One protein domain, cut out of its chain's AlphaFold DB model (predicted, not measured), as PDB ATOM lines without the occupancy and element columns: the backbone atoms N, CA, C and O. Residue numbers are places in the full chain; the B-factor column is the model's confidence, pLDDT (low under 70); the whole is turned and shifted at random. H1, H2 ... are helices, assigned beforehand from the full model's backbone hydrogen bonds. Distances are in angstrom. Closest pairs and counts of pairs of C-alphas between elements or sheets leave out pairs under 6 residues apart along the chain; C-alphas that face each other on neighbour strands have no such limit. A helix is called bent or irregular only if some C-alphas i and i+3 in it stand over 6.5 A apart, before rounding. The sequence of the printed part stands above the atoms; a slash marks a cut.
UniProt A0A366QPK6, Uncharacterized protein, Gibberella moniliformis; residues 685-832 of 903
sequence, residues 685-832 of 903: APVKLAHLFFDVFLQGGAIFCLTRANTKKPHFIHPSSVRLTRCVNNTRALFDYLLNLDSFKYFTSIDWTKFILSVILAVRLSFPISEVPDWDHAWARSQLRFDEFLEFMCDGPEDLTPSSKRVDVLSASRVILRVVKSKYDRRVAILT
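What this domain is: This is residues 685 to 832 of the 903 residues of an uncharacterized protein of Gibberella moniliformis (UniProt A0A366QPK6). Two helices, H3 and H6, run nearly parallel over a rough layer of H2 and the short H4 and H5, while H1 packs along H2 and H3 at one edge. Two loops stick out at opposite ends, residues 707 to 713 and 801 to 807. The printed part has 148 residues with six named helices, H1 to H6 in order, and no named strand: all helix. It is compact, with a radius of gyration of the C-alphas of 16.4 A, and spans 50 by 37 by 32 A.

How they stand to each other: Start at H6, residues 809 to 832, whose residues 814 to 825 alone touch H5, residues 786 to 794; this hairpin's closest C-alphas, Cys 794 and Arg 814, are 5.3 A apart. H5 only just touches H2, residues 721 to 739, with 3 pairs of C-alphas within 8 A, the closest Phe 735 and Phe 789 at 6.9 A. H2, the hub, touches H1, residues 685 to 704, opposite ways at a shallow tilt of 30 degrees, closest at C-alphas 699 and 727, 5.1 A. H2 also touches H4, residues 777 to 784, at C-alphas 732 and 784, 5.1 A. H3, residues 749 to 765, touches H1 at C-alphas 693 and 754, 6.4 A, and H2 at C-alphas 731 and 758, 6.7 A. H3 and H6 are close but not clearly touching, the same way at 7 degrees. Every O i to N i+4 pair is within hydrogen-bond range in H2, H3, H4 and H5; H1 has 12 of 16, H6 18 of 20.

Where its parts are: Find C-alpha 685 at (-7.589, 20.759, 45.542), where H1 begins; it is irregular, C-alphas 699 and 702 being 8.0 A apart, with a kink of 64 degrees near residue 698. H2 measures 26.8 A, H3 24.3 A and H6 34.4 A, ending at C-alpha 832, (-4.794, 9.933, 10.238).

The domain as a whole: The C-alphas of His 715 and Ser 803, the two farthest apart, are 51.0 A apart. The printed part has no cut; the links H1 to H2, H3 to H4 and H5 to H6 are long. Look for pLDDT under 70 at residues 705 to 718, 796 to 809 and 832.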
ATOM      1  N   ALA A 685      -8.026  21.634  46.612       91.12
ATOM      2  CA  ALA A 685      -7.589  20.759  45.542       91.12
ATOM      3  C   ALA A 685      -8.287  19.382  45.479       91.12
ATOM      4  O   ALA A 685      -8.743  19.009  44.392       91.12
ATOM      5  N   PRO A 686      -8.425  18.638  46.595       92.19
ATOM      6  CA  PRO A 686      -9.049  17.314  46.587       92.19
ATOM      7  C   PRO A 686     -10.557  17.371  46.332       92.19
ATOM      8  O   PRO A 686     -11.077  16.544  45.583       92.19
ATOM      9  N   VAL A 687     -11.267  18.364  46.881       93.19
ATOM     10  CA  VAL A 687     -12.714  18.525  46.651       93.19
ATOM     11  C   VAL A 687     -12.983  18.884  45.194       93.19
ATOM     12  O   VAL A 687     -13.857  18.290  44.559       93.19
ATOM     13  N   LYS A 688     -12.196  19.806  44.627       93.00
ATOM     14  CA  LYS A 688     -12.316  20.189  43.219       93.00
ATOM     15  C   LYS A 688     -12.019  19.015  42.285       93.00
ATOM     16  O   LYS A 688     -12.774  18.803  41.336       93.00
ATOM     17  N   LEU A 689     -10.971  18.237  42.571       94.12
ATOM     18  CA  LEU A 689     -10.628  17.033  41.812       94.12
ATOM     19  C   LEU A 689     -11.732  15.969  41.905       94.12
ATOM     20  O   LEU A 689     -12.117  15.408  40.883       94.12
ATOM     21  N   ALA A 690     -12.272  15.713  43.099       93.50
ATOM     22  CA  ALA A 690     -13.355  14.751  43.302       93.50
ATOM     23  C   ALA A 690     -14.643  15.158  42.574       93.50
ATOM     24  O   ALA A 690     -15.261  14.320  41.923       93.50
ATOM     25  N   HIS A 691     -15.003  16.442  42.621       92.88
ATOM     26  CA  HIS A 691     -16.141  17.013  41.899       92.88
ATOM     27  C   HIS A 691     -16.013  16.826  40.378       92.88
ATOM     28  O   HIS A 691     -16.913  16.286  39.736       92.88
ATOM     29  N   LEU A 692     -14.868  17.219  39.807       94.88
ATOM     30  CA  LEU A 692     -14.600  17.067  38.373       94.88
ATOM     31  C   LEU A 692     -14.593  15.592  37.959       94.88
ATOM     32  O   LEU A 692     -15.156  15.231  36.928       94.88
ATOM     33  N   PHE A 693     -13.990  14.725  38.776       94.69
ATOM     34  CA  PHE A 693     -13.961  13.293  38.503       94.69
ATOM     35  C   PHE A 693     -15.357  12.664  38.558       94.69
ATOM     36  O   PHE A 693     -15.676  11.840  37.705       94.69
ATOM     37  N   PHE A 694     -16.208  13.061  39.508       94.38
ATOM     38  CA  PHE A 694     -17.591  12.596  39.563       94.38
ATOM     39  C   PHE A 694     -18.356  12.971  38.286       94.38
ATOM     40  O   PHE A 694     -18.998  12.105  37.695       94.38
ATOM     41  N   ASP A 695     -18.228  14.210  37.802       93.69
ATOM     42  CA  ASP A 695     -18.866  14.653  36.552       93.69
ATOM     43  C   ASP A 695     -18.368  13.865  35.329       93.69
ATOM     44  O   ASP A 695     -19.137  13.569  34.410       93.69
ATOM     45  N   VAL A 696     -17.086  13.497  35.301       93.62
ATOM     46  CA  VAL A 696     -16.514  12.614  34.273       93.62
ATOM     47  C   VAL A 696     -17.106  11.207  34.374       93.62
ATOM     48  O   VAL A 696     -17.609  10.667  33.382       93.62
ATOM     49  N   PHE A 697     -17.073  10.621  35.571       90.88
ATOM     50  CA  PHE A 697     -17.502   9.251  35.825       90.88
ATOM     51  C   PHE A 697     -18.999   9.062  35.589       90.88
ATOM     52  O   PHE A 697     -19.408   8.085  34.969       90.88
ATOM     53  N   LEU A 698     -19.826  10.015  36.015       90.25
ATOM     54  CA  LEU A 698     -21.269   9.956  35.824       90.25
ATOM     55  C   LEU A 698     -21.621   9.835  34.337       90.25
ATOM     56  O   LEU A 698     -22.503   9.063  33.967       90.25
ATOM     57  N   GLN A 699     -20.914  10.558  33.465       89.06
ATOM     58  CA  GLN A 699     -21.185  10.554  32.026       89.06
ATOM     59  C   GLN A 699     -20.528   9.372  31.294       89.06
ATOM     60  O   GLN A 699     -21.156   8.791  30.407       89.06
ATOM     61  N   GLY A 700     -19.295   9.009  31.665       85.88
ATOM     62  CA  GLY A 700     -18.458   8.036  30.949       85.88
ATOM     63  C   GLY A 700     -18.221   6.699  31.650       85.88
ATOM     64  O   GLY A 700     -17.538   5.849  31.086       85.88
ATOM     65  N   GLY A 701     -18.770   6.474  32.845       83.62
ATOM     66  CA  GLY A 701     -18.475   5.305  33.684       83.62
ATOM     67  C   GLY A 701     -18.737   3.962  32.998       83.62
ATOM     68  O   GLY A 701     -17.964   3.020  33.154       83.62
ATOM     69  N   ALA A 702     -19.758   3.897  32.138       80.56
ATOM     70  CA  ALA A 702     -20.073   2.708  31.342       80.56
ATOM     71  C   ALA A 702     -18.939   2.291  30.387       80.56
ATOM     72  O   ALA A 702     -18.822   1.109  30.059       80.56
ATOM     73  N   ILE A 703     -18.055   3.216  29.985       80.31
ATOM     74  CA  ILE A 703     -16.904   2.892  29.129       80.31
ATOM     75  C   ILE A 703     -15.941   1.931  29.828       80.31
ATOM     76  O   ILE A 703     -15.356   1.065  29.176       80.31
ATOM     77  N   PHE A 704     -15.813   2.015  31.154       76.56
ATOM     78  CA  PHE A 704     -14.981   1.078  31.906       76.56
ATOM     79  C   PHE A 704     -15.542  -0.358  31.868       76.56
ATOM     80  O   PHE A 704     -14.777  -1.306  32.037       76.56
ATOM     81  N   CYS A 705     -16.840  -0.542  31.591       67.50
ATOM     82  CA  CYS A 705     -17.495  -1.852  31.491       67.50
ATOM     83  C   CYS A 705     -17.433  -2.479  30.085       67.50
ATOM     84  O   CYS A 705     -17.440  -3.706  29.985       67.50
ATOM     85  N   LEU A 706     -17.296  -1.670  29.025       59.88
ATOM     86  CA  LEU A 706     -17.228  -2.108  27.614       59.88
ATOM     87  C   LEU A 706     -16.033  -3.036  27.306       59.88
ATOM     88  O   LEU A 706     -15.990  -3.703  26.284       59.88
ATOM     89  N   THR A 707     -15.040  -3.102  28.190       50.91
ATOM     90  CA  THR A 707     -13.773  -3.826  27.984       50.91
ATOM     91  C   THR A 707     -13.803  -5.278  28.459       50.91
ATOM     92  O   THR A 707     -12.834  -6.021  28.277       50.91
ATOM     93  N   ARG A 708     -14.899  -5.704  29.098       50.72
ATOM     94  CA  ARG A 708     -15.018  -7.022  29.717       50.72
ATOM     95  C   ARG A 708     -15.451  -8.028  28.650       50.72
ATOM     96  O   ARG A 708     -16.642  -8.260  28.475       50.72
ATOM     97  N   ALA A 709     -14.481  -8.635  27.962       38.31
ATOM     98  CA  ALA A 709     -14.683  -9.800  27.098       38.31
ATOM     99  C   ALA A 709     -15.174 -10.995  27.938       38.31
ATOM    100  O   ALA A 709     -14.418 -11.892  28.296       38.31
ATOM    101  N   ASN A 710     -16.436 -10.962  28.352       39.66
ATOM    102  CA  ASN A 710     -17.110 -12.080  28.981       39.66
ATOM    103  C   ASN A 710     -18.038 -12.681  27.928       39.66
ATOM    104  O   ASN A 710     -18.966 -12.027  27.456       39.66
ATOM    105  N   THR A 711     -17.780 -13.932  27.556       39.09
ATOM    106  CA  THR A 711     -18.574 -14.706  26.587       39.09
ATOM    107  C   THR A 711     -19.999 -14.985  27.078       39.09
ATOM    108  O   THR A 711     -20.862 -15.394  26.304       39.09
ATOM    109  N   LYS A 712     -20.290 -14.691  28.351       44.47
ATOM    110  CA  LYS A 712     -21.646 -14.526  28.877       44.47
ATOM    111  C   LYS A 712     -21.961 -13.032  28.908       44.47
ATOM    112  O   LYS A 712     -21.442 -12.332  29.774       44.47
ATOM    113  N   LYS A 713     -22.758 -12.573  27.933       44.47
ATOM    114  CA  LYS A 713     -23.219 -11.184  27.730       44.47
ATOM    115  C   LYS A 713     -23.235 -10.383  29.042       44.47
ATOM    116  O   LYS A 713     -24.164 -10.556  29.832       44.47
ATOM    117  N   PRO A 714     -22.254  -9.507  29.312       44.75
ATOM    118  CA  PRO A 714     -22.422  -8.544  30.378       44.75
ATOM    119  C   PRO A 714     -23.409  -7.516  29.831       44.75
ATOM    120  O   PRO A 714     -23.058  -6.732  28.959       44.75
ATOM    121  N   HIS A 715     -24.667  -7.568  30.263       54.78
ATOM    122  CA  HIS A 715     -25.580  -6.472  29.961       54.78
ATOM    123  C   HIS A 715     -25.296  -5.325  30.950       54.78
ATOM    124  O   HIS A 715     -25.329  -5.494  32.166       54.78
ATOM    125  N   PHE A 716     -24.917  -4.180  30.413       58.25
ATOM    126  CA  PHE A 716     -24.708  -2.918  31.118       58.25
ATOM    127  C   PHE A 716     -25.326  -1.830  30.239       58.25
ATOM    128  O   PHE A 716     -25.619  -2.055  29.060       58.25
ATOM    129  N   ILE A 717     -25.540  -0.641  30.792       62.44
ATOM    130  CA  ILE A 717     -26.165   0.439  30.027       62.44
ATOM    131  C   ILE A 717     -25.182   0.971  28.991       62.44
ATOM    132  O   ILE A 717     -24.131   1.514  29.334       62.44
ATOM    133  N   HIS A 718     -25.545   0.852  27.715       66.56
ATOM    134  CA  HIS A 718     -24.763   1.432  26.633       66.56
ATOM    135  C   HIS A 718     -24.760   2.965  26.741       66.56
ATOM    136  O   HIS A 718     -25.830   3.580  26.844       66.56
ATOM    137  N   PRO A 719     -23.581   3.612  26.723       73.06
ATOM    138  CA  PRO A 719     -23.513   5.062  26.766       73.06
ATOM    139  C   PRO A 719     -24.049   5.657  25.457       73.06
ATOM    140  O   PRO A 719     -23.691   5.216  24.368       73.06
ATOM    141  N   SER A 720     -24.894   6.686  25.550       78.62
ATOM    142  CA  SER A 720     -25.339   7.434  24.370       78.62
ATOM    143  C   SER A 720     -24.264   8.420  23.905       78.62
ATOM    144  O   SER A 720     -23.536   8.983  24.726       78.62
ATOM    145  N   SER A 721     -24.214   8.707  22.601       80.44
ATOM    146  CA  SER A 721     -23.270   9.681  22.022       80.44
ATOM    147  C   SER A 721     -23.339  11.062  22.711       80.44
ATOM    148  O   SER A 721     -22.316  11.696  22.973       80.44
ATOM    149  N   VAL A 722     -24.531  11.490  23.150       85.06
ATOM    150  CA  VAL A 722     -24.727  12.744  23.908       85.06
ATOM    151  C   VAL A 722     -24.028  12.717  25.274       85.06
ATOM    152  O   VAL A 722     -23.398  13.702  25.662       85.06
ATOM    153  N   ARG A 723     -24.110  11.604  26.015       85.75
ATOM    154  CA  ARG A 723     -23.410  11.459  27.304       85.75
ATOM    155  C   ARG A 723     -21.900  11.433  27.100       85.75
ATOM    156  O   ARG A 723     -21.182  12.088  27.846       85.75
ATOM    157  N   LEU A 724     -21.425  10.756  26.055       89.31
ATOM    158  CA  LEU A 724     -20.003  10.727  25.712       89.31
ATOM    159  C   LEU A 724     -19.467  12.109  25.316       89.31
ATOM    160  O   LEU A 724     -18.378  12.488  25.733       89.31
ATOM    161  N   THR A 725     -20.270  12.907  24.611       91.62
ATOM    162  CA  THR A 725     -19.955  14.311  24.293       91.62
ATOM    163  C   THR A 725     -19.774  15.139  25.571       91.62
ATOM    164  O   THR A 725     -18.790  15.863  25.720       91.62
ATOM    165  N   ARG A 726     -20.687  15.005  26.544       92.12
ATOM    166  CA  ARG A 726     -20.542  15.655  27.862       92.12
ATOM    167  C   ARG A 726     -19.316  15.143  28.616       92.12
ATOM    168  O   ARG A 726     -18.608  15.935  29.225       92.12
ATOM    169  N   CYS A 727     -19.058  13.840  28.544       94.31
ATOM    170  CA  CYS A 727     -17.901  13.210  29.163       94.31
ATOM    171  C   CYS A 727     -16.590  13.812  28.644       94.31
ATOM    172  O   CYS A 727     -15.768  14.219  29.456       94.31
ATOM    173  N   VAL A 728     -16.440  13.980  27.326       96.12
ATOM    174  CA  VAL A 728     -15.279  14.642  26.708       96.12
ATOM    175  C   VAL A 728     -15.047  16.039  27.286       96.12
ATOM    176  O   VAL A 728     -13.936  16.345  27.716       96.12
ATOM    177  N   ASN A 729     -16.093  16.864  27.364       95.94
ATOM    178  CA  ASN A 729     -15.981  18.221  27.909       95.94
ATOM    179  C   ASN A 729     -15.588  18.215  29.395       95.94
ATOM    180  O   ASN A 729     -14.742  19.002  29.820       95.94
ATOM    181  N   ASN A 730     -16.162  17.302  30.182       96.12
ATOM    182  CA  ASN A 730     -15.835  17.156  31.601       96.12
ATOM    183  C   ASN A 730     -14.394  16.657  31.796       96.12
ATOM    184  O   ASN A 730     -13.682  17.156  32.666       96.12
ATOM    185  N   THR A 731     -13.934  15.713  30.967       96.62
ATOM    186  CA  THR A 731     -12.555  15.208  30.995       96.62
ATOM    187  C   THR A 731     -11.574  16.308  30.612       96.62
ATOM    188  O   THR A 731     -10.545  16.447  31.268       96.62
ATOM    189  N   ARG A 732     -11.913  17.147  29.624       96.31
ATOM    190  CA  ARG A 732     -11.105  18.321  29.285       96.31
ATOM    191  C   ARG A 732     -10.995  19.289  30.462       96.31
ATOM    192  O   ARG A 732      -9.885  19.670  30.811       96.31
ATOM    193  N   ALA A 733     -12.109  19.627  31.112       96.25
ATOM    194  CA  ALA A 733     -12.102  20.508  32.281       96.25
ATOM    195  C   ALA A 733     -11.268  19.940  33.445       96.25
ATOM    196  O   ALA A 733     -10.603  20.691  34.161       96.25
ATOM    197  N   LEU A 734     -11.278  18.615  33.629       96.25
ATOM    198  CA  LEU A 734     -10.418  17.933  34.593       96.25
ATOM    199  C   LEU A 734      -8.940  18.067  34.217       96.25
ATOM    200  O   LEU A 734      -8.131  18.407  35.077       96.25
ATOM    201  N   PHE A 735      -8.574  17.850  32.953       95.50
ATOM    202  CA  PHE A 735      -7.199  18.034  32.488       95.50
ATOM    203  C   PHE A 735      -6.734  19.483  32.596       95.50
ATOM    204  O   PHE A 735      -5.654  19.709  33.124       95.50
ATOM    205  N   ASP A 736      -7.556  20.461  32.211       95.00
ATOM    206  CA  ASP A 736      -7.244  21.883  32.400       95.00
ATOM    207  C   ASP A 736      -6.963  22.200  33.870       95.00
ATOM    208  O   ASP A 736      -6.017  22.916  34.189       95.00
ATOM    209  N   TYR A 737      -7.749  21.637  34.785       94.38
ATOM    210  CA  TYR A 737      -7.493  21.790  36.207       94.38
ATOM    211  C   TYR A 737      -6.154  21.165  36.629       94.38
ATOM    212  O   TYR A 737      -5.372  21.830  37.302       94.38
ATOM    213  N   LEU A 738      -5.858  19.932  36.199       92.12
ATOM    214  CA  LEU A 738      -4.596  19.251  36.513       92.12
ATOM    215  C   LEU A 738      -3.364  19.973  35.945       92.12
ATOM    216  O   LEU A 738      -2.340  20.027  36.618       92.12
ATOM    217  N   LEU A 739      -3.462  20.545  34.741       90.44
ATOM    218  CA  LEU A 739      -2.387  21.323  34.110       90.44
ATOM    219  C   LEU A 739      -2.056  22.604  34.888       90.44
ATOM    220  O   LEU A 739      -0.925  23.075  34.843       90.44
ATOM    221  N   ASN A 740      -3.033  23.158  35.609       89.88
ATOM    222  CA  ASN A 740      -2.876  24.373  36.409       89.88
ATOM    223  C   ASN A 740      -2.525  24.095  37.883       89.88
ATOM    224  O   ASN A 740      -2.515  25.025  38.689       89.88
ATOM    225  N   LEU A 741      -2.271  22.839  38.270       86.00
ATOM    226  CA  LEU A 741      -1.848  22.514  39.632       86.00
ATOM    227  C   LEU A 741      -0.358  22.797  39.837       86.00
ATOM    228  O   LEU A 741       0.486  22.306  39.094       86.00
ATOM    229  N   ASP A 742      -0.034  23.491  40.930       74.50
ATOM    230  CA  ASP A 742       1.351  23.830  41.286       74.50
ATOM    231  C   ASP A 742       2.220  22.592  41.570       74.50
ATOM    232  O   ASP A 742       3.435  22.595  41.359       74.50
ATOM    233  N   SER A 743       1.626  21.527  42.121       75.50
ATOM    234  CA  SER A 743       2.342  20.293  42.440       75.50
ATOM    235  C   SER A 743       1.401  19.124  42.722       75.50
ATOM    236  O   SER A 743       0.398  19.274  43.415       75.50
ATOM    237  N   PHE A 744       1.797  17.926  42.291       82.94
ATOM    238  CA  PHE A 744       1.117  16.665  42.615       82.94
ATOM    239  C   PHE A 744       1.761  15.944  43.812       82.94
ATOM    240  O   PHE A 744       1.365  14.835  44.158       82.94
ATOM    241  N   LYS A 745       2.765  16.548  44.465       78.19
ATOM    242  CA  LYS A 745       3.544  15.918  45.551       78.19
ATOM    243  C   LYS A 745       2.704  15.415  46.732       78.19
ATOM    244  O   LYS A 745       3.171  14.574  47.487       78.19
ATOM    245  N   TYR A 746       1.507  15.965  46.930       87.38
ATOM    246  CA  TYR A 746       0.618  15.619  48.043       87.38
ATOM    247  C   TYR A 746      -0.511  14.671  47.643       87.38
ATOM    248  O   TYR A 746      -1.302  14.285  48.503       87.38
ATOM    249  N   PHE A 747      -0.570  14.278  46.367       90.31
ATOM    250  CA  PHE A 747      -1.609  13.392  45.866       90.31
ATOM    251  C   PHE A 747      -1.594  12.077  46.625       90.31
ATOM    252  O   PHE A 747      -0.577  11.384  46.718       90.31
ATOM    253  N   THR A 748      -2.762  11.739  47.144       91.56
ATOM    254  CA  THR A 748      -3.016  10.447  47.762       91.56
ATOM    255  C   THR A 748      -3.119   9.367  46.695       91.56
ATOM    256  O   THR A 748      -3.264   9.632  45.496       91.56
ATOM    257  N   SER A 749      -3.117   8.117  47.134       85.81
ATOM    258  CA  SER A 749      -3.450   6.971  46.305       85.81
ATOM    259  C   SER A 749      -4.800   7.157  45.593       85.81
ATOM    260  O   SER A 749      -4.942   6.857  44.410       85.81
ATOM    261  N   ILE A 750      -5.766   7.754  46.285       89.19
ATOM    262  CA  ILE A 750      -7.103   8.062  45.783       89.19
ATOM    263  C   ILE A 750      -7.065   9.116  44.661       89.19
ATOM    264  O   ILE A 750      -7.767   8.972  43.657       89.19
ATOM    265  N   ASP A 751      -6.250  10.164  44.801       91.75
ATOM    266  CA  ASP A 751      -6.092  11.205  43.776       91.75
ATOM    267  C   ASP A 751      -5.429  10.642  42.512       91.75
ATOM    268  O   ASP A 751      -5.894  10.882  41.393       91.75
ATOM    269  N   TRP A 752      -4.400   9.809  42.691       88.38
ATOM    270  CA  TRP A 752      -3.764   9.079  41.596       88.38
ATOM    271  C   TRP A 752      -4.739   8.133  40.889       88.38
ATOM    272  O   TRP A 752      -4.744   8.086  39.662       88.38
ATOM    273  N   THR A 753      -5.622   7.435  41.608       86.19
ATOM    274  CA  THR A 753      -6.674   6.614  40.981       86.19
ATOM    275  C   THR A 753      -7.568   7.449  40.060       86.19
ATOM    276  O   THR A 753      -7.793   7.061  38.913       86.19
ATOM    277  N   LYS A 754      -8.036   8.622  40.512       89.69
ATOM    278  CA  LYS A 754      -8.864   9.529  39.692       89.69
ATOM    279  C   LYS A 754      -8.121  10.001  38.441       89.69
ATOM    280  O   LYS A 754      -8.694  10.005  37.348       89.69
ATOM    281  N   PHE A 755      -6.844  10.354  38.590       89.81
ATOM    282  CA  PHE A 755      -5.961  10.723  37.482       89.81
ATOM    283  C   PHE A 755      -5.870   9.598  36.441       89.81
ATOM    284  O   PHE A 755      -6.152   9.809  35.262       89.81
ATOM    285  N   ILE A 756      -5.553   8.379  36.885       85.75
ATOM    286  CA  ILE A 756      -5.355   7.206  36.022       85.75
ATOM    287  C   ILE A 756      -6.636   6.856  35.267       85.75
ATOM    288  O   ILE A 756      -6.608   6.644  34.054       85.75
ATOM    289  N   LEU A 757      -7.775   6.828  35.961       86.19
ATOM    290  CA  LEU A 757      -9.069   6.544  35.341       86.19
ATOM    291  C   LEU A 757      -9.449   7.611  34.305       86.19
ATOM    292  O   LEU A 757      -9.999   7.271  33.258       86.19
ATOM    293  N   SER A 758      -9.097   8.877  34.539       90.94
ATOM    294  CA  SER A 758      -9.325   9.967  33.579       90.94
ATOM    295  C   SER A 758      -8.441   9.838  32.333       90.94
ATOM    296  O   SER A 758      -8.930  10.005  31.217       90.94
ATOM    297  N   VAL A 759      -7.165   9.464  32.499       89.44
ATOM    298  CA  VAL A 759      -6.234   9.156  31.395       89.44
ATOM    299  C   VAL A 759      -6.752   7.994  30.550       89.44
ATOM    300  O   VAL A 759      -6.822   8.087  29.324       89.44
ATOM    301  N   ILE A 760      -7.176   6.912  31.203       85.44
ATOM    302  CA  ILE A 760      -7.776   5.752  30.540       85.44
ATOM    303  C   ILE A 760      -8.985   6.171  29.702       85.44
ATOM    304  O   ILE A 760      -9.116   5.763  28.545       85.44
ATOM    305  N   LEU A 761      -9.876   6.969  30.284       87.88
ATOM    306  CA  LEU A 761     -11.094   7.396  29.620       87.88
ATOM    307  C   LEU A 761     -10.793   8.297  28.417       87.88
ATOM    308  O   LEU A 761     -11.379   8.095  27.358       87.88
ATOM    309  N   ALA A 762      -9.830   9.214  28.535       90.69
ATOM    310  CA  ALA A 762      -9.391  10.066  27.432       90.69
ATOM    311  C   ALA A 762      -8.818   9.262  26.256       90.69
ATOM    312  O   ALA A 762      -9.169   9.523  25.102       90.69
ATOM    313  N   VAL A 763      -8.002   8.238  26.538       87.50
ATOM    314  CA  VAL A 763      -7.522   7.298  25.513       87.50
ATOM    315  C   VAL A 763      -8.709   6.626  24.826       87.50
ATOM    316  O   VAL A 763      -8.773   6.611  23.603       87.50
ATOM    317  N   ARG A 764      -9.678   6.103  25.584       85.50
ATOM    318  CA  ARG A 764     -10.844   5.397  25.023       85.50
ATOM    319  C   ARG A 764     -11.727   6.299  24.165       85.50
ATOM    320  O   ARG A 764     -12.091   5.905  23.064       85.50
ATOM    321  N   LEU A 765     -12.024   7.504  24.641       88.62
ATOM    322  CA  LEU A 765     -12.833   8.493  23.924       88.62
ATOM    323  C   LEU A 765     -12.151   8.986  22.638       88.62
ATOM    324  O   LEU A 765     -12.835   9.370  21.694       88.62
ATOM    325  N   SER A 766     -10.819   8.939  22.568       89.12
ATOM    326  CA  SER A 766     -10.047   9.371  21.396       89.12
ATOM    327  C   SER A 766     -10.117   8.417  20.193       89.12
ATOM    328  O   SER A 766      -9.648   8.776  19.109       89.12
ATOM    329  N   PHE A 767     -10.672   7.212  20.354       86.75
ATOM    330  CA  PHE A 767     -10.674   6.150  19.341       86.75
ATOM    331  C   PHE A 767     -12.090   5.595  19.087       86.75
ATOM    332  O   PHE A 767     -13.000   5.881  19.867       86.75
ATOM    333  N   PRO A 768     -12.308   4.829  17.996       81.44
ATOM    334  CA  PRO A 768     -13.606   4.215  17.721       81.44
ATOM    335  C   PRO A 768     -14.062   3.288  18.857       81.44
ATOM    336  O   PRO A 768     -13.257   2.542  19.418       81.44
ATOM    337  N   ILE A 769     -15.360   3.320  19.169       80.56
ATOM    338  CA  ILE A 769     -15.998   2.483  20.193       80.56
ATOM    339  C   ILE A 769     -16.989   1.562  19.475       80.56
ATOM    340  O   ILE A 769     -17.991   2.038  18.948       80.56
ATOM    341  N   SER A 770     -16.713   0.257  19.439       72.25
ATOM    342  CA  SER A 770     -17.478  -0.725  18.652       72.25
ATOM    343  C   SER A 770     -18.978  -0.734  18.967       72.25
ATOM    344  O   SER A 770     -19.803  -0.934  18.080       72.25
ATOM    345  N   GLU A 771     -19.342  -0.497  20.225       74.19
ATOM    346  CA  GLU A 771     -20.720  -0.493  20.714       74.19
ATOM    347  C   GLU A 771     -21.459   0.831  20.461       74.19
ATOM    348  O   GLU A 771     -22.668   0.902  20.677       74.19
ATOM    349  N   VAL A 772     -20.756   1.880  20.013       76.81
ATOM    350  CA  VAL A 772     -21.326   3.189  19.658       76.81
ATOM    351  C   VAL A 772     -20.799   3.596  18.272       76.81
ATOM    352  O   VAL A 772     -19.884   4.413  18.179       76.81
ATOM    353  N   PRO A 773     -21.358   3.036  17.179       73.38
ATOM    354  CA  PRO A 773     -20.845   3.253  15.822       73.38
ATOM    355  C   PRO A 773     -20.843   4.723  15.380       73.38
ATOM    356  O   PRO A 773     -19.956   5.139  14.642       73.38
ATOM    357  N   ASP A 774     -21.790   5.521  15.885       81.31
ATOM    358  CA  ASP A 774     -21.927   6.955  15.583       81.31
ATOM    359  C   ASP A 774     -20.981   7.847  16.418       81.31
ATOM    360  O   ASP A 774     -21.187   9.059  16.534       81.31
ATOM    361  N   TRP A 775     -19.975   7.268  17.082       87.88
ATOM    362  CA  TRP A 775     -19.044   8.019  17.919       87.88
ATOM    363  C   TRP A 775     -18.033   8.820  17.085       87.88
ATOM    364  O   TRP A 775     -17.123   8.267  16.457       87.88
ATOM    365  N   ASP A 776     -18.134  10.149  17.149       89.88
ATOM    366  CA  ASP A 776     -17.164  11.060  16.537       89.88
ATOM    367  C   ASP A 776     -15.895  11.202  17.396       89.88
ATOM    368  O   ASP A 776     -15.632  12.194  18.079       89.88
ATOM    369  N   HIS A 777     -15.074  10.162  17.336       87.56
ATOM    370  CA  HIS A 777     -13.743  10.116  17.927       87.56
ATOM    371  C   HIS A 777     -12.783  11.213  17.412       87.56
ATOM    372  O   HIS A 777     -11.837  11.560  18.118       87.56
ATOM    373  N   ALA A 778     -12.988  11.780  16.214       89.50
ATOM    374  CA  ALA A 778     -12.145  12.860  15.695       89.50
ATOM    375  C   ALA A 778     -12.475  14.195  16.376       89.50
ATOM    376  O   ALA A 778     -11.568  14.879  16.861       89.50
ATOM    377  N   TRP A 779     -13.767  14.515  16.501       94.44
ATOM    378  CA  TRP A 779     -14.235  15.616  17.338       94.44
ATOM    379  C   TRP A 779     -13.750  15.442  18.780       94.44
ATOM    380  O   TRP A 779     -13.168  16.372  19.339       94.44
ATOM    381  N   ALA A 780     -13.884  14.242  19.351       93.25
ATOM    382  CA  ALA A 780     -13.452  13.970  20.718       93.25
ATOM    383  C   ALA A 780     -11.961  14.274  20.936       93.25
ATOM    384  O   ALA A 780     -11.621  14.959  21.898       93.25
ATOM    385  N   ARG A 781     -11.076  13.851  20.017       93.38
ATOM    386  CA  ARG A 781      -9.643  14.205  20.067       93.38
ATOM    387  C   ARG A 781      -9.427  15.716  20.032       93.38
ATOM    388  O   ARG A 781      -8.687  16.232  20.865       93.38
ATOM    389  N   SER A 782     -10.112  16.418  19.124       93.44
ATOM    390  CA  SER A 782      -9.985  17.878  18.987       93.44
ATOM    391  C   SER A 782     -10.378  18.641  20.256       93.44
ATOM    392  O   SER A 782      -9.787  19.672  20.557       93.44
ATOM    393  N   GLN A 783     -11.361  18.134  21.007       95.19
ATOM    394  CA  GLN A 783     -11.835  18.773  22.234       95.19
ATOM    395  C   GLN A 783     -11.015  18.372  23.462       95.19
ATOM    396  O   GLN A 783     -10.746  19.213  24.315       95.19
ATOM    397  N   LEU A 784     -10.598  17.104  23.561       94.31
ATOM    398  CA  LEU A 784      -9.770  16.632  24.673       94.31
ATOM    399  C   LEU A 784      -8.394  17.309  24.676       94.31
ATOM    400  O   LEU A 784      -7.900  17.652  25.754       94.31
ATOM    401  N   ARG A 785      -7.789  17.492  23.488       93.06
ATOM    402  CA  ARG A 785      -6.383  17.919  23.295       93.06
ATOM    403  C   ARG A 785      -5.457  17.144  24.244       93.06
ATOM    404  O   ARG A 785      -4.754  17.700  25.088       93.06
ATOM    405  N   PHE A 786      -5.617  15.821  24.211       93.31
ATOM    406  CA  PHE A 786      -4.953  14.901  25.133       93.31
ATOM    407  C   PHE A 786      -3.453  14.773  24.840       93.31
ATOM    408  O   PHE A 786      -2.669  14.526  25.749       93.31
ATOM    409  N   ASP A 787      -3.061  14.999  23.592       89.31
ATOM    410  CA  ASP A 787      -1.689  15.200  23.139       89.31
ATOM    411  C   ASP A 787      -0.975  16.299  23.936       89.31
ATOM    412  O   ASP A 787       0.051  16.024  24.553       89.31
ATOM    413  N   GLU A 788      -1.561  17.495  24.030       91.00
ATOM    414  CA  GLU A 788      -0.982  18.607  24.799       91.00
ATOM    415  C   GLU A 788      -0.865  18.280  26.289       91.00
ATOM    416  O   GLU A 788       0.120  18.615  26.947       91.00
ATOM    417  N   PHE A 789      -1.880  17.600  26.830       91.88
ATOM    418  CA  PHE A 789      -1.855  17.147  28.214       91.88
ATOM    419  C   PHE A 789      -0.707  16.162  28.457       91.88
ATOM    420  O   PHE A 789       0.028  16.290  29.436       91.88
ATOM    421  N   LEU A 790      -0.527  15.184  27.566       89.94
ATOM    422  CA  LEU A 790       0.557  14.213  27.662       89.94
ATOM    423  C   LEU A 790       1.927  14.861  27.476       89.94
ATOM    424  O   LEU A 790       2.847  14.482  28.192       89.94
ATOM    425  N   GLU A 791       2.072  15.827  26.568       89.38
ATOM    426  CA  GLU A 791       3.311  16.592  26.396       89.38
ATOM    427  C   GLU A 791       3.707  17.304  27.684       89.38
ATOM    428  O   GLU A 791       4.810  17.077  28.182       89.38
ATOM    429  N   PHE A 792       2.787  18.063  28.283       86.94
ATOM    430  CA  PHE A 792       3.035  18.734  29.557       86.94
ATOM    431  C   PHE A 792       3.396  17.745  30.669       86.94
ATOM    432  O   PHE A 792       4.358  17.944  31.407       86.94
ATOM    433  N   MET A 793       2.647  16.645  30.790       84.38
ATOM    434  CA  MET A 793       2.901  15.665  31.844       84.38
ATOM    435  C   MET A 793       4.208  14.887  31.631       84.38
ATOM    436  O   MET A 793       4.789  14.408  32.605       84.38
ATOM    437  N   CYS A 794       4.682  14.753  30.389       83.56
ATOM    438  CA  CYS A 794       5.948  14.095  30.058       83.56
ATOM    439  C   CYS A 794       7.168  15.024  30.154       83.56
ATOM    440  O   CYS A 794       8.292  14.509  30.165       83.56
ATOM    441  N   ASP A 795       6.958  16.342  30.244       78.38
ATOM    442  CA  ASP A 795       8.016  17.349  30.315       78.38
ATOM    443  C   ASP A 795       8.850  17.217  31.607       78.38
ATOM    444  O   ASP A 795       8.327  17.093  32.724       78.38
ATOM    445  N   GLY A 796      10.175  17.178  31.452       67.69
ATOM    446  CA  GLY A 796      11.153  16.924  32.515       67.69
ATOM    447  C   GLY A 796      12.300  15.991  32.088       67.69
ATOM    448  O   GLY A 796      12.168  15.270  31.099       67.69
ATOM    449  N   PRO A 797      13.426  15.970  32.831       58.59
ATOM    450  CA  PRO A 797      14.649  15.264  32.431       58.59
ATOM    451  C   PRO A 797      14.421  13.766  32.150       58.59
ATOM    452  O   PRO A 797      13.651  13.095  32.847       58.59
ATOM    453  N   GLU A 798      15.075  13.251  31.104       51.88
ATOM    454  CA  GLU A 798      14.977  11.850  30.659       51.88
ATOM    455  C   GLU A 798      15.800  10.890  31.538       51.88
ATOM    456  O   GLU A 798      15.379   9.754  31.761       51.88
ATOM    457  N   ASP A 799      16.898  11.371  32.131       45.31
ATOM    458  CA  ASP A 799      17.868  10.557  32.873       45.31
ATOM    459  C   ASP A 799      17.469  10.303  34.339       45.31
ATOM    460  O   ASP A 799      18.008  10.887  35.285       45.31
ATOM    461  N   LEU A 800      16.546   9.368  34.559       50.50
ATOM    462  CA  LEU A 800      16.353   8.743  35.873       50.50
ATOM    463  C   LEU A 800      17.324   7.562  36.024       50.50
ATOM    464  O   LEU A 800      16.925   6.401  36.025       50.50
ATOM    465  N   THR A 801      18.623   7.846  36.137       46.47
ATOM    466  CA  THR A 801      19.601   6.818  36.532       46.47
ATOM    467  C   THR A 801      19.383   6.416  37.999       46.47
ATOM    468  O   THR A 801      18.985   7.263  38.805       46.47
ATOM    469  N   PRO A 802      19.698   5.171  38.413       40.69
ATOM    470  CA  PRO A 802      19.660   4.762  39.823       40.69
ATOM    471  C   PRO A 802      20.494   5.668  40.749       40.69
ATOM    472  O   PRO A 802      20.233   5.732  41.945       40.69
ATOM    473  N   SER A 803      21.465   6.403  40.195       39.31
ATOM    474  CA  SER A 803      22.315   7.389  40.874       39.31
ATOM    475  C   SER A 803      21.713   8.798  41.026       39.31
ATOM    476  O   SER A 803      22.300   9.640  41.709       39.31
ATOM    477  N   SER A 804      20.572   9.094  40.395       45.16
ATOM    478  CA  SER A 804      19.906  10.398  40.479       45.16
ATOM    479  C   SER A 804      19.238  10.581  41.848       45.16
ATOM    480  O   SER A 804      18.255   9.926  42.167       45.16
ATOM    481  N   LYS A 805      19.745  11.514  42.666       45.41
ATOM    482  CA  LYS A 805      19.338  11.745  44.071       45.41
ATOM    483  C   LYS A 805      17.873  12.189  44.297       45.41
ATOM    484  O   LYS A 805      17.548  12.590  45.414       45.41
ATOM    485  N   ARG A 806      16.992  12.188  43.287       50.94
ATOM    486  CA  ARG A 806      15.596  12.667  43.398       50.94
ATOM    487  C   ARG A 806      14.636  11.944  42.447       50.94
ATOM    488  O   ARG A 806      14.038  12.572  41.580       50.94
ATOM    489  N   VAL A 807      14.465  10.635  42.613       58.59
ATOM    490  CA  VAL A 807      13.324   9.933  42.003       58.59
ATOM    491  C   VAL A 807      12.122  10.090  42.941       58.59
ATOM    492  O   VAL A 807      12.090   9.456  43.989       58.59
ATOM    493  N   ASP A 808      11.160  10.956  42.627       66.94
ATOM    494  CA  ASP A 808       9.888  11.103  43.359       66.94
ATOM    495  C   ASP A 808       8.718  10.402  42.632       66.94
ATOM    496  O   ASP A 808       8.860   9.924  41.502       66.94
ATOM    497  N   VAL A 809       7.551  10.314  43.281       68.81
ATOM    498  CA  VAL A 809       6.349   9.652  42.730       68.81
ATOM    499  C   VAL A 809       5.960  10.221  41.359       68.81
ATOM    500  O   VAL A 809       5.606   9.477  40.442       68.81
ATOM    501  N   LEU A 810       6.098  11.538  41.195       73.12
ATOM    502  CA  LEU A 810       5.829  12.229  39.942       73.12
ATOM    503  C   LEU A 810       6.779  11.791  38.834       73.12
ATOM    504  O   LEU A 810       6.322  11.408  37.761       73.12
ATOM    505  N   SER A 811       8.083  11.798  39.089       75.00
ATOM    506  CA  SER A 811       9.100  11.396  38.119       75.00
ATOM    507  C   SER A 811       8.895   9.960  37.630       75.00
ATOM    508  O   SER A 811       8.981   9.714  36.428       75.00
ATOM    509  N   ALA A 812       8.506   9.034  38.515       71.69
ATOM    510  CA  ALA A 812       8.148   7.673  38.125       71.69
ATOM    511  C   ALA A 812       6.858   7.625  37.290       71.69
ATOM    512  O   ALA A 812       6.797   6.914  36.286       71.69
ATOM    513  N   SER A 813       5.843   8.423  37.640       73.69
ATOM    514  CA  SER A 813       4.613   8.524  36.842       73.69
ATOM    515  C   SER A 813       4.870   9.063  35.423       73.69
ATOM    516  O   SER A 813       4.234   8.598  34.476       73.69
ATOM    517  N   ARG A 814       5.856   9.958  35.237       79.88
ATOM    518  CA  ARG A 814       6.250  10.475  33.912       79.88
ATOM    519  C   ARG A 814       6.751   9.374  32.990       79.88
ATOM    520  O   ARG A 814       6.387   9.362  31.820       79.88
ATOM    521  N   VAL A 815       7.538   8.428  33.508       74.38
ATOM    522  CA  VAL A 815       8.025   7.278  32.724       74.38
ATOM    523  C   VAL A 815       6.847   6.504  32.132       74.38
ATOM    524  O   VAL A 815       6.829   6.213  30.938       74.38
ATOM    525  N   ILE A 816       5.819   6.245  32.944       74.44
ATOM    526  CA  ILE A 816       4.607   5.543  32.506       74.44
ATOM    527  C   ILE A 816       3.831   6.381  31.477       74.44
ATOM    528  O   ILE A 816       3.374   5.854  30.461       74.44
ATOM    529  N   LEU A 817       3.694   7.691  31.695       79.88
ATOM    530  CA  LEU A 817       2.984   8.581  30.771       79.88
ATOM    531  C   LEU A 817       3.694   8.735  29.419       79.88
ATOM    532  O   LEU A 817       3.008   8.819  28.404       79.88
ATOM    533  N   ARG A 818       5.031   8.657  29.359       77.88
ATOM    534  CA  ARG A 818       5.778   8.619  28.085       77.88
ATOM    535  C   ARG A 818       5.434   7.378  27.260       77.88
ATOM    536  O   ARG A 818       5.275   7.476  26.044       77.88
ATOM    537  N   VAL A 819       5.231   6.228  27.910       74.56
ATOM    538  CA  VAL A 819       4.744   5.009  27.238       74.56
ATOM    539  C   VAL A 819       3.328   5.219  26.696       74.56
ATOM    540  O   VAL A 819       3.053   4.864  25.548       74.56
ATOM    541  N   VAL A 820       2.437   5.828  27.490       74.88
ATOM    542  CA  VAL A 820       1.075   6.175  27.042       74.88
ATOM    543  C   VAL A 820       1.125   7.093  25.830       74.88
ATOM    544  O   VAL A 820       0.445   6.811  24.848       74.88
ATOM    545  N   LYS A 821       1.959   8.137  25.869       81.19
ATOM    546  CA  LYS A 821       2.149   9.084  24.768       81.19
ATOM    547  C   LYS A 821       2.619   8.394  23.498       81.19
ATOM    548  O   LYS A 821       1.941   8.488  22.484       81.19
ATOM    549  N   SER A 822       3.694   7.615  23.570       71.50
ATOM    550  CA  SER A 822       4.215   6.877  22.413       71.50
ATOM    551  C   SER A 822       3.151   5.971  21.774       71.50
ATOM    552  O   SER A 822       2.942   5.991  20.556       71.50
ATOM    553  N   LYS A 823       2.400   5.215  22.590       73.38
ATOM    554  CA  LYS A 823       1.321   4.351  22.085       73.38
ATOM    555  C   LYS A 823       0.125   5.150  21.545       73.38
ATOM    556  O   LYS A 823      -0.479   4.720  20.560       73.38
ATOM    557  N   TYR A 824      -0.226   6.271  22.173       79.56
ATOM    558  CA  TYR A 824      -1.293   7.167  21.725       79.56
ATOM    559  C   TYR A 824      -0.959   7.776  20.359       79.56
ATOM    560  O   TYR A 824      -1.727   7.589  19.415       79.56
ATOM    561  N   ASP A 825       0.219   8.387  20.229       79.56
ATOM    562  CA  ASP A 825       0.699   9.040  19.008       79.56
ATOM    563  C   ASP A 825       0.753   8.048  17.841       79.56
ATOM    564  O   ASP A 825       0.239   8.323  16.754       79.56
ATOM    565  N   ARG A 826       1.273   6.832  18.079       72.44
ATOM    566  CA  ARG A 826       1.294   5.759  17.073       72.44
ATOM    567  C   ARG A 826      -0.108   5.405  16.575       72.44
ATOM    568  O   ARG A 826      -0.304   5.220  15.376       72.44
ATOM    569  N   ARG A 827      -1.093   5.298  17.472       73.94
ATOM    570  CA  ARG A 827      -2.481   4.984  17.090       73.94
ATOM    571  C   ARG A 827      -3.157   6.136  16.352       73.94
ATOM    572  O   ARG A 827      -3.899   5.883  15.407       73.94
ATOM    573  N   VAL A 828      -2.895   7.382  16.743       78.88
ATOM    574  CA  VAL A 828      -3.390   8.562  16.019       78.88
ATOM    575  C   VAL A 828      -2.794   8.617  14.610       78.88
ATOM    576  O   VAL A 828      -3.537   8.849  13.658       78.88
ATOM    577  N   ALA A 829      -1.501   8.321  14.445       76.81
ATOM    578  CA  ALA A 829      -0.841   8.274  13.138       76.81
ATOM    579  C   ALA A 829      -1.459   7.218  12.202       76.81
ATOM    580  O   ALA A 829      -1.736   7.514  11.042       76.81
ATOM    581  N   ILE A 830      -1.756   6.017  12.716       73.56
ATOM    582  CA  ILE A 830      -2.433   4.955  11.947       73.56
ATOM    583  C   ILE A 830      -3.816   5.416  11.453       73.56
ATOM    584  O   ILE A 830      -4.197   5.113  10.329       73.56
ATOM    585  N   LEU A 831      -4.560   6.165  12.273       72.94
ATOM    586  CA  LEU A 831      -5.908   6.637  11.931       72.94
ATOM    587  C   LEU A 831      -5.939   7.874  11.023       72.94
ATOM    588  O   LEU A 831      -6.962   8.131  10.395       72.94
ATOM    589  N   THR A 832      -4.865   8.663  10.987       68.38
ATOM    590  CA  THR A 832      -4.794   9.933  10.238       68.38
ATOM    591  C   THR A 832      -4.026   9.823   8.920       68.38
ATOM    592  O   THR A 832      -4.015  10.781   8.147       68.38
TER     593      THR A 832